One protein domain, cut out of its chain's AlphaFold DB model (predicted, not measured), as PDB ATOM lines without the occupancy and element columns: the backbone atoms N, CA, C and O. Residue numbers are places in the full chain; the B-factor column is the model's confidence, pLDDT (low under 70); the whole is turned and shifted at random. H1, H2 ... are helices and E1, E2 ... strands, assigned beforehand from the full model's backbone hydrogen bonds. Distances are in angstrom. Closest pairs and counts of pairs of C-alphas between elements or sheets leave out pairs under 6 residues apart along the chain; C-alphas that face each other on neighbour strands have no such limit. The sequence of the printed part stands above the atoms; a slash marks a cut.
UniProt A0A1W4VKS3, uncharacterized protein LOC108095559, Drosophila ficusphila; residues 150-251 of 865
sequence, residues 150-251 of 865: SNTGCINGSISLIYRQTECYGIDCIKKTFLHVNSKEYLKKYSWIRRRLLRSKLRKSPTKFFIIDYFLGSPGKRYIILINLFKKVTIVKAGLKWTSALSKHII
ATOM      1  N   SER A 150      17.664  63.674 -12.347       64.31
ATOM      2  CA  SER A 150      17.476  62.664 -13.383       64.31
ATOM      3  C   SER A 150      16.117  62.783 -14.063       64.31
ATOM      4  O   SER A 150      15.087  62.974 -13.421       64.31
ATOM      5  N   ASN A 151      16.105  62.613 -15.385       67.88
ATOM      6  CA  ASN A 151      14.872  62.510 -16.168       67.88
ATOM      7  C   ASN A 151      14.406  61.046 -16.295       67.88
ATOM      8  O   ASN A 151      13.383  60.778 -16.921       67.88
ATOM      9  N   THR A 152      15.176  60.080 -15.785       66.44
ATOM     10  CA  THR A 152      14.889  58.646 -15.935       66.44
ATOM     11  C   THR A 152      13.705  58.213 -15.084       66.44
ATOM     12  O   THR A 152      13.625  58.572 -13.915       66.44
ATOM     13  N   GLY A 153      12.799  57.427 -15.665       64.25
ATOM     14  CA  GLY A 153      11.561  56.977 -15.020       64.25
ATOM     15  C   GLY A 153      10.461  58.034 -14.903       64.25
ATOM     16  O   GLY A 153       9.312  57.671 -14.675       64.25
ATOM     17  N   CYS A 154      10.784  59.311 -15.111       69.94
ATOM     18  CA  CYS A 154       9.838  60.417 -15.060       69.94
ATOM     19  C   CYS A 154       9.181  60.678 -16.425       69.94
ATOM     20  O   CYS A 154       9.778  60.467 -17.482       69.94
ATOM     21  N   ILE A 155       7.933  61.152 -16.407       69.31
ATOM     22  CA  ILE A 155       7.184  61.532 -17.615       69.31
ATOM     23  C   ILE A 155       7.822  62.788 -18.231       69.31
ATOM     24  O   ILE A 155       8.383  63.619 -17.512       69.31
ATOM     25  N   ASN A 156       7.742  62.943 -19.557       64.94
ATOM     26  CA  ASN A 156       8.250  64.120 -20.268       64.94
ATOM     27  C   ASN A 156       7.807  65.423 -19.580       64.94
ATOM     28  O   ASN A 156       6.619  65.648 -19.386       64.94
ATOM     29  N   GLY A 157       8.769  66.272 -19.207       64.44
ATOM     30  CA  GLY A 157       8.508  67.514 -18.463       64.44
ATOM     31  C   GLY A 157       8.704  67.409 -16.946       64.44
ATOM     32  O   GLY A 157       8.872  68.437 -16.290       64.44
ATOM     33  N   SER A 158       8.848  66.201 -16.392       69.31
ATOM     34  CA  SER A 158       9.134  65.958 -14.969       69.31
ATOM     35  C   SER A 158      10.545  65.391 -14.725       69.31
ATOM     36  O   SER A 158      11.157  64.817 -15.625       69.31
ATOM     37  N   ILE A 159      11.101  65.622 -13.531       67.69
ATOM     38  CA  ILE A 159      12.432  65.152 -13.090       67.69
ATOM     39  C   ILE A 159      12.355  64.697 -11.637       67.69
ATOM     40  O   ILE A 159      11.621  65.297 -10.852       67.69
ATOM     41  N   SER A 160      13.163  63.703 -11.281       69.62
ATOM     42  CA  SER A 160      13.381  63.255  -9.907       69.62
ATOM     43  C   SER A 160      14.773  63.637  -9.397       69.62
ATOM     44  O   SER A 160      15.705  63.913 -10.165       69.62
ATOM     45  N   LEU A 161      14.918  63.663  -8.072       62.75
ATOM     46  CA  LEU A 161      16.226  63.746  -7.432       62.75
ATOM     47  C   LEU A 161      16.894  62.376  -7.464       62.75
ATOM     48  O   LEU A 161      16.276  61.364  -7.132       62.75
ATOM     49  N   ILE A 162      18.190  62.369  -7.777       57.09
ATOM     50  CA  ILE A 162      18.991  61.152  -7.942       57.09
ATOM     51  C   ILE A 162      18.891  60.214  -6.733       57.09
ATOM     52  O   ILE A 162      18.940  59.016  -6.937       57.09
ATOM     53  N   TYR A 163      18.677  60.707  -5.509       55.59
ATOM     54  CA  TYR A 163      18.580  59.885  -4.292       55.59
ATOM     55  C   TYR A 163      17.161  59.750  -3.701       55.59
ATOM     56  O   TYR A 163      16.996  59.077  -2.686       55.59
ATOM     57  N   ARG A 164      16.142  60.390  -4.295       59.25
ATOM     58  CA  ARG A 164      14.722  60.311  -3.886       59.25
ATOM     59  C   ARG A 164      13.884  59.918  -5.097       59.25
ATOM     60  O   ARG A 164      13.183  60.723  -5.702       59.25
ATOM     61  N   GLN A 165      14.059  58.665  -5.487       58.59
ATOM     62  CA  GLN A 165      13.857  58.219  -6.862       58.59
ATOM     63  C   GLN A 165      12.423  57.777  -7.199       58.59
ATOM     64  O   GLN A 165      12.159  57.351  -8.321       58.59
ATOM     65  N   THR A 166      11.486  57.901  -6.259       66.81
ATOM     66  CA  THR A 166      10.062  57.635  -6.497       66.81
ATOM     67  C   THR A 166       9.269  58.900  -6.799       66.81
ATOM     68  O   THR A 166       8.162  58.784  -7.302       66.81
ATOM     69  N   GLU A 167       9.804  60.099  -6.549       75.31
ATOM     70  CA  GLU A 167       9.071  61.360  -6.710       75.31
ATOM     71  C   GLU A 167       9.575  62.133  -7.939       75.31
ATOM     72  O   GLU A 167      10.717  62.594  -7.977       75.31
ATOM     73  N   CYS A 168       8.719  62.306  -8.944       76.12
ATOM     74  CA  CYS A 168       8.977  63.173 -10.092       76.12
ATOM     75  C   CYS A 168       8.177  64.464  -9.969       76.12
ATOM     76  O   CYS A 168       6.989  64.428  -9.661       76.12
ATOM     77  N   TYR A 169       8.803  65.592 -10.291       77.31
ATOM     78  CA  TYR A 169       8.168  66.904 -10.229       77.31
ATOM     79  C   TYR A 169       8.248  67.635 -11.561       77.31
ATOM     80  O   TYR A 169       9.287  67.618 -12.235       77.31
ATOM     81  N   GLY A 170       7.157  68.300 -11.929       74.31
ATOM     82  CA  GLY A 170       7.042  69.039 -13.180       74.31
ATOM     83  C   GLY A 170       5.951  70.103 -13.141       74.31
ATOM     84  O   GLY A 170       5.086  70.101 -12.267       74.31
ATOM     85  N   ILE A 171       6.016  71.012 -14.109       71.94
ATOM     86  CA  ILE A 171       4.988  72.023 -14.369       71.94
ATOM     87  C   ILE A 171       4.219  71.580 -15.616       71.94
ATOM     88  O   ILE A 171       4.853  71.188 -16.596       71.94
ATOM     89  N   ASP A 172       2.886  71.606 -15.557       64.06
ATOM     90  CA  ASP A 172       1.972  71.211 -16.647       64.06
ATOM     91  C   ASP A 172       2.178  69.786 -17.168       64.06
ATOM     92  O   ASP A 172       2.317  69.539 -18.366       64.06
ATOM     93  N   CYS A 173       2.208  68.807 -16.266       56.22
ATOM     94  CA  CYS A 173       2.181  67.406 -16.675       56.22
ATOM     95  C   CYS A 173       0.717  66.998 -16.963       56.22
ATOM     96  O   CYS A 173      -0.093  66.859 -16.056       56.22
ATOM     97  N   ILE A 174       0.362  66.847 -18.243       51.84
ATOM     98  CA  ILE A 174      -1.023  66.790 -18.773       51.84
ATOM     99  C   ILE A 174      -1.723  65.419 -18.540       51.84
ATOM    100  O   ILE A 174      -2.225  64.811 -19.475       51.84
ATOM    101  N   LYS A 175      -1.763  64.846 -17.325       52.59
ATOM    102  CA  LYS A 175      -2.545  63.603 -17.061       52.59
ATOM    103  C   LYS A 175      -3.247  63.594 -15.697       52.59
ATOM    104  O   LYS A 175      -2.761  64.159 -14.734       52.59
ATOM    105  N   LYS A 176      -4.380  62.888 -15.603       52.56
ATOM    106  CA  LYS A 176      -5.267  62.805 -14.420       52.56
ATOM    107  C   LYS A 176      -4.649  62.176 -13.147       52.56
ATOM    108  O   LYS A 176      -5.323  62.120 -12.131       52.56
ATOM    109  N   THR A 177      -3.398  61.703 -13.164       54.09
ATOM    110  CA  THR A 177      -2.778  60.929 -12.062       54.09
ATOM    111  C   THR A 177      -1.731  61.697 -11.242       54.09
ATOM    112  O   THR A 177      -0.979  61.085 -10.484       54.09
ATOM    113  N   PHE A 178      -1.622  63.019 -11.404       64.31
ATOM    114  CA  PHE A 178      -0.642  63.823 -10.667       64.31
ATOM    115  C   PHE A 178      -1.215  64.400  -9.370       64.31
ATOM    116  O   PHE A 178      -2.340  64.891  -9.333       64.31
ATOM    117  N   LEU A 179      -0.398  64.388  -8.318       69.12
ATOM    118  CA  LEU A 179      -0.687  65.028  -7.039       69.12
ATOM    119  C   LEU A 179      -0.264  66.497  -7.090       69.12
ATOM    120  O   LEU A 179       0.817  66.828  -7.585       69.12
ATOM    121  N   HIS A 180      -1.099  67.379  -6.551       73.94
ATOM    122  CA  HIS A 180      -0.754  68.786  -6.381       73.94
ATOM    123  C   HIS A 180       0.315  68.935  -5.291       73.94
ATOM    124  O   HIS A 180       0.187  68.347  -4.217       73.94
ATOM    125  N   VAL A 181       1.370  69.716  -5.541       76.44
ATOM    126  CA  VAL A 181       2.361  70.042  -4.501       76.44
ATOM    127  C   VAL A 181       1.825  71.211  -3.693       76.44
ATOM    128  O   VAL A 181       1.658  72.281  -4.260       76.44
ATOM    129  N   ASN A 182       1.550  71.017  -2.404       80.19
ATOM    130  CA  ASN A 182       1.068  72.093  -1.536       80.19
ATOM    131  C   ASN A 182       2.195  73.047  -1.097       80.19
ATOM    132  O   ASN A 182       3.390  72.764  -1.253       80.19
ATOM    133  N   SER A 183       1.809  74.173  -0.498       77.81
ATOM    134  CA  SER A 183       2.725  75.206   0.004       77.81
ATOM    135  C   SER A 183       3.750  74.675   1.011       77.81
ATOM    136  O   SER A 183       4.941  74.980   0.905       77.81
ATOM    137  N   LYS A 184       3.326  73.814   1.945       81.19
ATOM    138  CA  LYS A 184       4.197  73.207   2.964       81.19
ATOM    139  C   LYS A 184       5.283  72.325   2.347       81.19
ATOM    140  O   LYS A 184       6.453  72.434   2.719       81.19
ATOM    141  N   GLU A 185       4.916  71.456   1.404       79.81
ATOM    142  CA  GLU A 185       5.872  70.618   0.685       79.81
ATOM    143  C   GLU A 185       6.799  71.491  -0.155       79.81
ATOM    144  O   GLU A 185       8.008  71.311  -0.055       79.81
ATOM    145  N   TYR A 186       6.273  72.469  -0.900       79.06
ATOM    146  CA  TYR A 186       7.083  73.374  -1.712       79.06
ATOM    147  C   TYR A 186       8.134  74.128  -0.894       79.06
ATOM    148  O   TYR A 186       9.299  74.146  -1.284       79.06
ATOM    149  N   LEU A 187       7.756  74.715   0.244       77.00
ATOM    150  CA  LEU A 187       8.677  75.467   1.099       77.00
ATOM    151  C   LEU A 187       9.765  74.565   1.685       77.00
ATOM    152  O   LEU A 187      10.942  74.916   1.621       77.00
ATOM    153  N   LYS A 188       9.396  73.363   2.152       75.56
ATOM    154  CA  LYS A 188      10.348  72.345   2.635       75.56
ATOM    155  C   LYS A 188      11.312  71.867   1.545       75.56
ATOM    156  O   LYS A 188      12.361  71.316   1.839       75.56
ATOM    157  N   LYS A 189      10.918  71.999   0.281       74.44
ATOM    158  CA  LYS A 189      11.602  71.435  -0.885       74.44
ATOM    159  C   LYS A 189      12.081  72.522  -1.864       74.44
ATOM    160  O   LYS A 189      12.470  72.229  -2.998       74.44
ATOM    161  N   TYR A 190      12.094  73.782  -1.430       75.56
ATOM    162  CA  TYR A 190      12.229  74.950  -2.299       75.56
ATOM    163  C   TYR A 190      13.529  74.944  -3.106       75.56
ATOM    164  O   TYR A 190      13.516  75.117  -4.328       75.56
ATOM    165  N   SER A 191      14.657  74.720  -2.426       69.12
ATOM    166  CA  SER A 191      16.001  74.835  -2.998       69.12
ATOM    167  C   SER A 191      16.186  73.933  -4.222       69.12
ATOM    168  O   SER A 191      16.798  74.337  -5.216       69.12
ATOM    169  N   TRP A 192      15.593  72.735  -4.213       69.56
ATOM    170  CA  TRP A 192      15.698  71.807  -5.338       69.56
ATOM    171  C   TRP A 192      14.597  72.007  -6.392       69.56
ATOM    172  O   TRP A 192      14.907  71.908  -7.584       69.56
ATOM    173  N   ILE A 193      13.360  72.364  -6.006       73.44
ATOM    174  CA  ILE A 193      12.291  72.711  -6.965       73.44
ATOM    175  C   ILE A 193      12.745  73.890  -7.826       73.44
ATOM    176  O   ILE A 193      12.696  73.831  -9.054       73.44
ATOM    177  N   ARG A 194      13.306  74.929  -7.198       75.06
ATOM    178  CA  ARG A 194      13.887  76.086  -7.889       75.06
ATOM    179  C   ARG A 194      14.942  75.665  -8.910       75.06
ATOM    180  O   ARG A 194      14.921  76.114 -10.055       75.06
ATOM    181  N   ARG A 195      15.848  74.761  -8.531       69.31
ATOM    182  CA  ARG A 195      16.924  74.274  -9.407       69.31
ATOM    183  C   ARG A 195      16.403  73.491 -10.613       69.31
ATOM    184  O   ARG A 195      16.972  73.593 -11.702       69.31
ATOM    185  N   ARG A 196      15.309  72.746 -10.441       66.94
ATOM    186  CA  ARG A 196      14.583  72.085 -11.533       66.94
ATOM    187  C   ARG A 196      13.980  73.109 -12.493       66.94
ATOM    188  O   ARG A 196      14.181  73.002 -13.704       66.94
ATOM    189  N   LEU A 197      13.267  74.093 -11.956       66.88
ATOM    190  CA  LEU A 197      12.573  75.111 -12.739       66.88
ATOM    191  C   LEU A 197      13.543  75.992 -13.538       66.88
ATOM    192  O   LEU A 197      13.301  76.215 -14.724       66.88
ATOM    193  N   LEU A 198      14.701  76.336 -12.963       67.75
ATOM    194  CA  LEU A 198      15.796  77.044 -13.647       67.75
ATOM    195  C   LEU A 198      16.377  76.292 -14.861       67.75
ATOM    196  O   LEU A 198      16.986  76.908 -15.732       67.75
ATOM    197  N   ARG A 199      16.207  74.965 -14.930       61.84
ATOM    198  CA  ARG A 199      16.674  74.116 -16.044       61.84
ATOM    199  C   ARG A 199      15.583  73.703 -17.024       61.84
ATOM    200  O   ARG A 199      15.878  73.106 -18.057       61.84
ATOM    201  N   SER A 200      14.325  73.959 -16.692       60.91
ATOM    202  CA  SER A 200      13.199  73.747 -17.601       60.91
ATOM    203  C   SER A 200      13.099  74.899 -18.616       60.91
ATOM    204  O   SER A 200      13.810  75.899 -18.500       60.91
ATOM    205  N   LYS A 201      12.197  74.801 -19.606       53.41
ATOM    206  CA  LYS A 201      11.945  75.879 -20.589       53.41
ATOM    207  C   LYS A 201      11.591  77.242 -19.942       53.41
ATOM    208  O   LYS A 201      11.687  78.256 -20.623       53.41
ATOM    209  N   LEU A 202      11.266  77.283 -18.642       52.59
ATOM    210  CA  LEU A 202      11.013  78.498 -17.847       52.59
ATOM    211  C   LEU A 202      12.237  79.389 -17.601       52.59
ATOM    212  O   LEU A 202      12.067  80.519 -17.152       52.59
ATOM    213  N   ARG A 203      13.459  78.959 -17.950       48.84
ATOM    214  CA  ARG A 203      14.621  79.868 -17.961       48.84
ATOM    215  C   ARG A 203      14.390  81.094 -18.861       48.84
ATOM    216  O   ARG A 203      14.989  82.133 -18.620       48.84
ATOM    217  N   LYS A 204      13.510  80.975 -19.865       53.09
ATOM    218  CA  LYS A 204      13.151  82.055 -20.795       53.09
ATOM    219  C   LYS A 204      12.151  83.078 -20.222       53.09
ATOM    220  O   LYS A 204      11.974  84.120 -20.833       53.09
ATOM    221  N   SER A 205      11.511  82.810 -19.078       57.72
ATOM    222  CA  SER A 205      10.545  83.723 -18.438       57.72
ATOM    223  C   SER A 205      10.524  83.547 -16.909       57.72
ATOM    224  O   SER A 205       9.578  82.999 -16.340       57.72
ATOM    225  N   PRO A 206      11.571  84.004 -16.198       59.28
ATOM    226  CA  PRO A 206      11.730  83.773 -14.759       59.28
ATOM    227  C   PRO A 206      10.687  84.505 -13.888       59.28
ATOM    228  O   PRO A 206      10.564  84.224 -12.695       59.28
ATOM    229  N   THR A 207       9.914  85.411 -14.491       59.00
ATOM    230  CA  THR A 207       8.773  86.124 -13.904       59.00
ATOM    231  C   THR A 207       7.456  85.345 -13.972       59.00
ATOM    232  O   THR A 207       6.483  85.774 -13.358       59.00
ATOM    233  N   LYS A 208       7.397  84.204 -14.677       72.62
ATOM    234  CA  LYS A 208       6.162  83.428 -14.833       72.62
ATOM    235  C   LYS A 208       5.753  82.787 -13.503       72.62
ATOM    236  O   LYS A 208       6.512  82.017 -12.910       72.62
ATOM    237  N   PHE A 209       4.547  83.117 -13.052       76.81
ATOM    238  CA  PHE A 209       3.938  82.559 -11.853       76.81
ATOM    239  C   PHE A 209       3.334  81.176 -12.124       76.81
ATOM    240  O   PHE A 209       2.855  80.901 -13.226       76.81
ATOM    241  N   PHE A 210       3.355  80.310 -11.113       77.50
ATOM    242  CA  PHE A 210       2.729  78.992 -11.134       77.50
ATOM    243  C   PHE A 210       1.980  78.720  -9.827       77.50
ATOM    244  O   PHE A 210       2.326  79.264  -8.778       77.50
ATOM    245  N   ILE A 211       0.946  77.881  -9.906       80.31
ATOM    246  CA  ILE A 211       0.081  77.545  -8.769       80.31
ATOM    247  C   ILE A 211       0.807  76.601  -7.806       80.31
ATOM    248  O   ILE A 211       1.412  75.614  -8.239       80.31
ATOM    249  N   ILE A 212       0.705  76.895  -6.505       79.75
ATOM    250  CA  ILE A 212       1.222  76.064  -5.404       79.75
ATOM    251  C   ILE A 212       0.155  75.683  -4.387       79.75
ATOM    252  O   ILE A 212       0.248  74.621  -3.779       79.75
ATOM    253  N   ASP A 213      -0.867  76.499  -4.190       80.38
ATOM    254  CA  ASP A 213      -1.924  76.134  -3.256       80.38
ATOM    255  C   ASP A 213      -3.200  76.913  -3.537       80.38
ATOM    256  O   ASP A 213      -3.217  77.831  -4.362       80.38
ATOM    257  N   TYR A 214      -4.268  76.555  -2.839       82.88
ATOM    258  CA  TYR A 214      -5.498  77.330  -2.824       82.88
ATOM    259  C   TYR A 214      -6.101  77.341  -1.422       82.88
ATOM    260  O   TYR A 214      -5.900  76.417  -0.641       82.88
ATOM    261  N   PHE A 215      -6.873  78.377  -1.119       81.94
ATOM    262  CA  PHE A 215      -7.651  78.455   0.113       81.94
ATOM    263  C   PHE A 215      -9.043  79.023  -0.173       81.94
ATOM    264  O   PHE A 215      -9.280  79.643  -1.215       81.94
ATOM    265  N   LEU A 216      -9.980  78.761   0.733       78.88
ATOM    266  CA  LEU A 216     -11.337  79.296   0.682       78.88
ATOM    267  C   LEU A 216     -11.388  80.549   1.558       78.88
ATOM    268  O   LEU A 216     -11.010  80.496   2.725       78.88
ATOM    269  N   GLY A 217     -11.803  81.675   0.980       76.25
ATOM    270  CA  GLY A 217     -12.148  82.881   1.733       76.25
ATOM    271  C   GLY A 217     -13.646  82.934   2.048       76.25
ATOM    272  O   GLY A 217     -14.362  81.946   1.872       76.25
ATOM    273  N   SER A 218     -14.130  84.102   2.475       73.19
ATOM    274  CA  SER A 218     -15.545  84.364   2.789       73.19
ATOM    275  C   SER A 218     -16.507  83.943   1.659       73.19
ATOM    276  O   SER A 218     -16.135  83.940   0.477       73.19
ATOM    277  N   PRO A 219     -17.756  83.608   2.011       63.16
ATOM    278  CA  PRO A 219     -18.335  82.286   1.782       63.16
ATOM    279  C   PRO A 219     -18.230  81.844   0.312       63.16
ATOM    280  O   PRO A 219     -18.839  82.422  -0.585       63.16
ATOM    281  N   GLY A 220     -17.431  80.802   0.065       66.31
ATOM    282  CA  GLY A 220     -17.374  80.090  -1.219       66.31
ATOM    283  C   GLY A 220     -16.400  80.647  -2.265       66.31
ATOM    284  O   GLY A 220     -16.208  80.023  -3.311       66.31
ATOM    285  N   LYS A 221     -15.722  81.777  -2.015       77.69
ATOM    286  CA  LYS A 221     -14.720  82.314  -2.953       77.69
ATOM    287  C   LYS A 221     -13.385  81.583  -2.798       77.69
ATOM    288  O   LYS A 221     -12.728  81.661  -1.763       77.69
ATOM    289  N   ARG A 222     -12.952  80.895  -3.857       80.31
ATOM    290  CA  ARG A 222     -11.651  80.213  -3.916       80.31
ATOM    291  C   ARG A 222     -10.551  81.190  -4.340       80.31
ATOM    292  O   ARG A 222     -10.679  81.864  -5.361       80.31
ATOM    293  N   TYR A 223      -9.460  81.225  -3.585       83.06
ATOM    294  CA  TYR A 223      -8.252  81.996  -3.879       83.06
ATOM    295  C   TYR A 223      -7.099  81.050  -4.210       83.06
ATOM    296  O   TYR A 223      -6.990  79.969  -3.634       83.06
ATOM    297  N   ILE A 224      -6.251  81.444  -5.156       84.56
ATOM    298  CA  ILE A 224      -5.116  80.664  -5.650       84.56
ATOM    299  C   ILE A 224      -3.825  81.370  -5.240       84.56
ATOM    300  O   ILE A 224      -3.660  82.565  -5.489       84.56
ATOM    301  N   ILE A 225      -2.904  80.615  -4.642       84.56
ATOM    302  CA  ILE A 225      -1.562  81.068  -4.285       84.56
ATOM    303  C   ILE A 225      -0.629  80.774  -5.458       84.56
ATOM    304  O   ILE A 225      -0.356  79.618  -5.805       84.56
ATOM    305  N   LEU A 226      -0.133  81.849  -6.051       82.38
ATOM    306  CA  LEU A 226       0.836  81.848  -7.127       82.38
ATOM    307  C   LEU A 226       2.222  82.179  -6.575       82.38
ATOM    308  O   LEU A 226       2.378  83.088  -5.761       82.38
ATOM    309  N   ILE A 227       3.248  81.482  -7.057       82.75
ATOM    310  CA  ILE A 227       4.640  81.855  -6.794       82.75
ATOM    311  C   ILE A 227       5.446  81.906  -8.085       82.75
ATOM    312  O   ILE A 227       5.140  81.209  -9.051       82.75
ATOM    313  N   ASN A 228       6.537  82.667  -8.075       78.81
ATOM    314  CA  ASN A 228       7.564  82.595  -9.108       78.81
ATOM    315  C   ASN A 228       8.901  82.018  -8.589       78.81
ATOM    316  O   ASN A 228       9.076  81.687  -7.415       78.81
ATOM    317  N   LEU A 229       9.889  81.932  -9.485       73.75
ATOM    318  CA  LEU A 229      11.239  81.409  -9.218       73.75
ATOM    319  C   LEU A 229      12.071  82.197  -8.186       73.75
ATOM    320  O   LEU A 229      13.142  81.729  -7.776       73.75
ATOM    321  N   PHE A 230      11.602  83.379  -7.785       75.56
ATOM    322  CA  PHE A 230      12.259  84.296  -6.853       75.56
ATOM    323  C   PHE A 230      11.531  84.411  -5.508       75.56
ATOM    324  O   PHE A 230      11.828  85.324  -4.747       75.56
ATOM    325  N   LYS A 231      10.602  83.495  -5.199       74.31
ATOM    326  CA  LYS A 231       9.737  83.540  -4.004       74.31
ATOM    327  C   LYS A 231       8.776  84.730  -3.951       74.31
ATOM    328  O   LYS A 231       8.241  85.009  -2.884       74.31
ATOM    329  N   LYS A 232       8.522  85.429  -5.064       80.19
ATOM    330  CA  LYS A 232       7.434  86.413  -5.076       80.19
ATOM    331  C   LYS A 232       6.120  85.645  -5.060       80.19
ATOM    332  O   LYS A 232       5.906  84.812  -5.941       80.19
ATOM    333  N   VAL A 233       5.301  85.908  -4.050       82.50
ATOM    334  CA  VAL A 233       3.984  85.299  -3.857       82.50
ATOM    335  C   VAL A 233       2.926  86.307  -4.286       82.50
ATOM    336  O   VAL A 233       3.012  87.478  -3.925       82.50
ATOM    337  N   THR A 234       1.937  85.856  -5.048       83.81
ATOM    338  CA  THR A 234       0.735  86.630  -5.374       83.81
ATOM    339  C   THR A 234      -0.499  85.775  -5.118       83.81
ATOM    340  O   THR A 234      -0.470  84.554  -5.267       83.81
ATOM    341  N   ILE A 235      -1.590  86.406  -4.688       83.69
ATOM    342  CA  ILE A 235      -2.859  85.731  -4.410       83.69
ATOM    343  C   ILE A 235      -3.888  86.276  -5.392       83.69
ATOM    344  O   ILE A 235      -4.059  87.487  -5.498       83.69
ATOM    345  N   VAL A 236      -4.559  85.386  -6.122       83.75
ATOM    346  CA  VAL A 236      -5.563  85.758  -7.131       83.75
ATOM    347  C   VAL A 236      -6.871  85.007  -6.905       83.75
ATOM    348  O   VAL A 236      -6.877  83.890  -6.388       83.75
ATOM    349  N   LYS A 237      -7.998  85.602  -7.302       79.94
ATOM    350  CA  LYS A 237      -9.311  84.941  -7.263       79.94
ATOM    351  C   LYS A 237      -9.366  83.825  -8.318       79.94
ATOM    352  O   LYS A 237      -8.883  84.002  -9.437       79.94
ATOM    353  N   ALA A 238      -9.947  82.676  -7.975       69.31
ATOM    354  CA  ALA A 238     -10.120  81.564  -8.907       69.31
ATOM    355  C   ALA A 238     -11.049  81.972 -10.068       69.31
ATOM    356  O   ALA A 238     -12.148  82.467  -9.829       69.31
ATOM    357  N   GLY A 239     -10.589  81.788 -11.313       63.84
ATOM    358  CA  GLY A 239     -11.316  82.189 -12.532       63.84
ATOM    359  C   GLY A 239     -10.427  82.639 -13.702       63.84
ATOM    360  O   GLY A 239     -10.885  82.676 -14.840       63.84
ATOM    361  N   LEU A 240      -9.144  82.936 -13.462       58.06
ATOM    362  CA  LEU A 240      -8.182  83.283 -14.518       58.06
ATOM    363  C   LEU A 240      -7.810  82.054 -15.370       58.06
ATOM    364  O   LEU A 240      -7.388  81.021 -14.843       58.06
ATOM    365  N   LYS A 241      -7.950  82.164 -16.700       57.41
ATOM    366  CA  LYS A 241      -7.557  81.116 -17.657       57.41
ATOM    367  C   LYS A 241      -6.040  80.871 -17.600       57.41
ATOM    368  O   LYS A 241      -5.246  81.754 -17.899       57.41
ATOM    369  N   TRP A 242      -5.688  79.622 -17.283       54.25
ATOM    370  CA  TRP A 242      -4.387  78.962 -17.468       54.25
ATOM    371  C   TRP A 242      -3.173  79.601 -16.775       54.25
ATOM    372  O   TRP A 242      -2.326  80.242 -17.396       54.25
ATOM    373  N   THR A 243      -2.989  79.264 -15.497       59.31
ATOM    374  CA  THR A 243      -1.665  79.292 -14.857       59.31
ATOM    375  C   THR A 243      -1.185  77.879 -14.595       59.31
ATOM    376  O   THR A 243      -1.886  77.069 -13.989       59.31
ATOM    377  N   SER A 244       0.028  77.603 -15.052       69.75
ATOM    378  CA  SER A 244       0.662  76.311 -14.902       69.75
ATOM    379  C   SER A 244       0.770  75.893 -13.432       69.75
ATOM    380  O   SER A 244       1.129  76.721 -12.595       69.75
ATOM    381  N   ALA A 245       0.488  74.633 -13.091       74.62
ATOM    382  CA  ALA A 245       0.533  74.152 -11.702       74.62
ATOM    383  C   ALA A 245       1.760  73.269 -11.435       74.62
ATOM    384  O   ALA A 245       2.193  72.503 -12.304       74.62
ATOM    385  N   LEU A 246       2.318  73.359 -10.222       78.75
ATOM    386  CA  LEU A 246       3.378  72.455  -9.789       78.75
ATOM    387  C   LEU A 246       2.784  71.098  -9.387       78.75
ATOM    388  O   LEU A 246       2.007  70.979  -8.443       78.75
ATOM    389  N   SER A 247       3.205  70.060 -10.098       78.56
ATOM    390  CA  SER A 247       2.679  68.704  -9.961       78.56
ATOM    391  C   SER A 247       3.761  67.715  -9.529       78.56
ATOM    392  O   SER A 247       4.940  67.858  -9.877       78.56
ATOM    393  N   LYS A 248       3.343  66.700  -8.769       80.00
ATOM    394  CA  LYS A 248       4.148  65.575  -8.293       80.00
ATOM    395  C   LYS A 248       3.570  64.262  -8.807       80.00
ATOM    396  O   LYS A 248       2.366  64.036  -8.787       80.00
ATOM    397  N   HIS A 249       4.447  63.364  -9.225       76.94
ATOM    398  CA  HIS A 249       4.128  62.003  -9.626       76.94
ATOM    399  C   HIS A 249       4.928  61.024  -8.783       76.94
ATOM    400  O   HIS A 249       6.143  61.186  -8.657       76.94
ATOM    401  N   ILE A 250       4.274  59.987  -8.267       74.19
ATOM    402  CA  ILE A 250       4.958  58.901  -7.571       74.19
ATOM    403  C   ILE A 250       5.101  57.722  -8.535       74.19
ATOM    404  O   ILE A 250       4.111  57.205  -9.045       74.19
ATOM    405  N   ILE A 251       6.333  57.303  -8.820       70.81
ATOM    406  CA  ILE A 251       6.601  56.103  -9.615       70.81
ATOM    407  C   ILE A 251       6.358  54.876  -8.729       70.81
ATOM    408  O   ILE A 251       7.056  54.676  -7.735       70.81
TER     409      ILE A 251
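Overview. This is residues 150 to 251 of the 865 residues of the protein "uncharacterized protein LOC108095559" of Drosophila ficusphila (UniProt A0A1W4VKS3). What shape is this? Two small antiparallel sheets, in the orders E3 E4 E5 and E1 E2 E6, follow each other along the longest axis and come together at E3 and E6; short helices lie to one side, H1 on the first sheet and H2 on the second. What is the make-up? The printed part has 102 residues with three named helices and six named strands, in the order E1 E2 H1 H2 H3 E3 E4 E5 E6, class mixed. It is compact, with a radius of gyration of the C-alphas of 13.8 A, and spans 44 by 28 by 25 A.

Along the chain. Where are the strands? E3 is residues 210 to 216, 18.4 A long, E4 222 to 227 and E5 233 to 237. E1, 158 to 161, begins at C-alpha (9.134, 65.958, -14.969); E2 is 164 to 171, 18.5 A; E6, 246 to 250, ends at (4.958, 58.901, -7.571). Where are the helices? H1 is 183 to 188, H2 190 to 197, 10.4 A, and H3 201 to 204.

Arrangement. How is E3 E4 E5 paired? It is a meander, each strand the antiparallel neighbour of the one before, with N 212 and O 225 at 3.0 A and N 226 and O 234 at 2.8 A. And E1 E2 E6? N 159 and O 169 are 3.0 A apart, N 249 and O 168 2.8 A; E2 bends by 59 degrees at residue 167. What of the helices? H1's height over the sheet E3 E4 E5 is 9.4 A, with C-alphas Ser 183 and Ile 212 closest, 5.7 A; H2's over the other is 7.6 A, with Ile 159 and Arg 196 closest, 7.4 A. H2 and H3 are close but not clearly touching, C-alphas Leu 197 and Arg 203 closest at 7.4 A. Every O i to N i+4 pair is within hydrogen-bond range in H1 and H2; H3 is too short for one.

Size, cuts and confidence. Which points lie farthest apart? The C-alphas of Thr 152 and Pro 219, 44.5 A. Is it unbroken and sure? The printed part has no cut, and E2 to H1 is a long link of 11 residues. Mean pLDDT of the printed part is 70.4, with 49 residues under 70, among them 150 to 166 and 195 to 207.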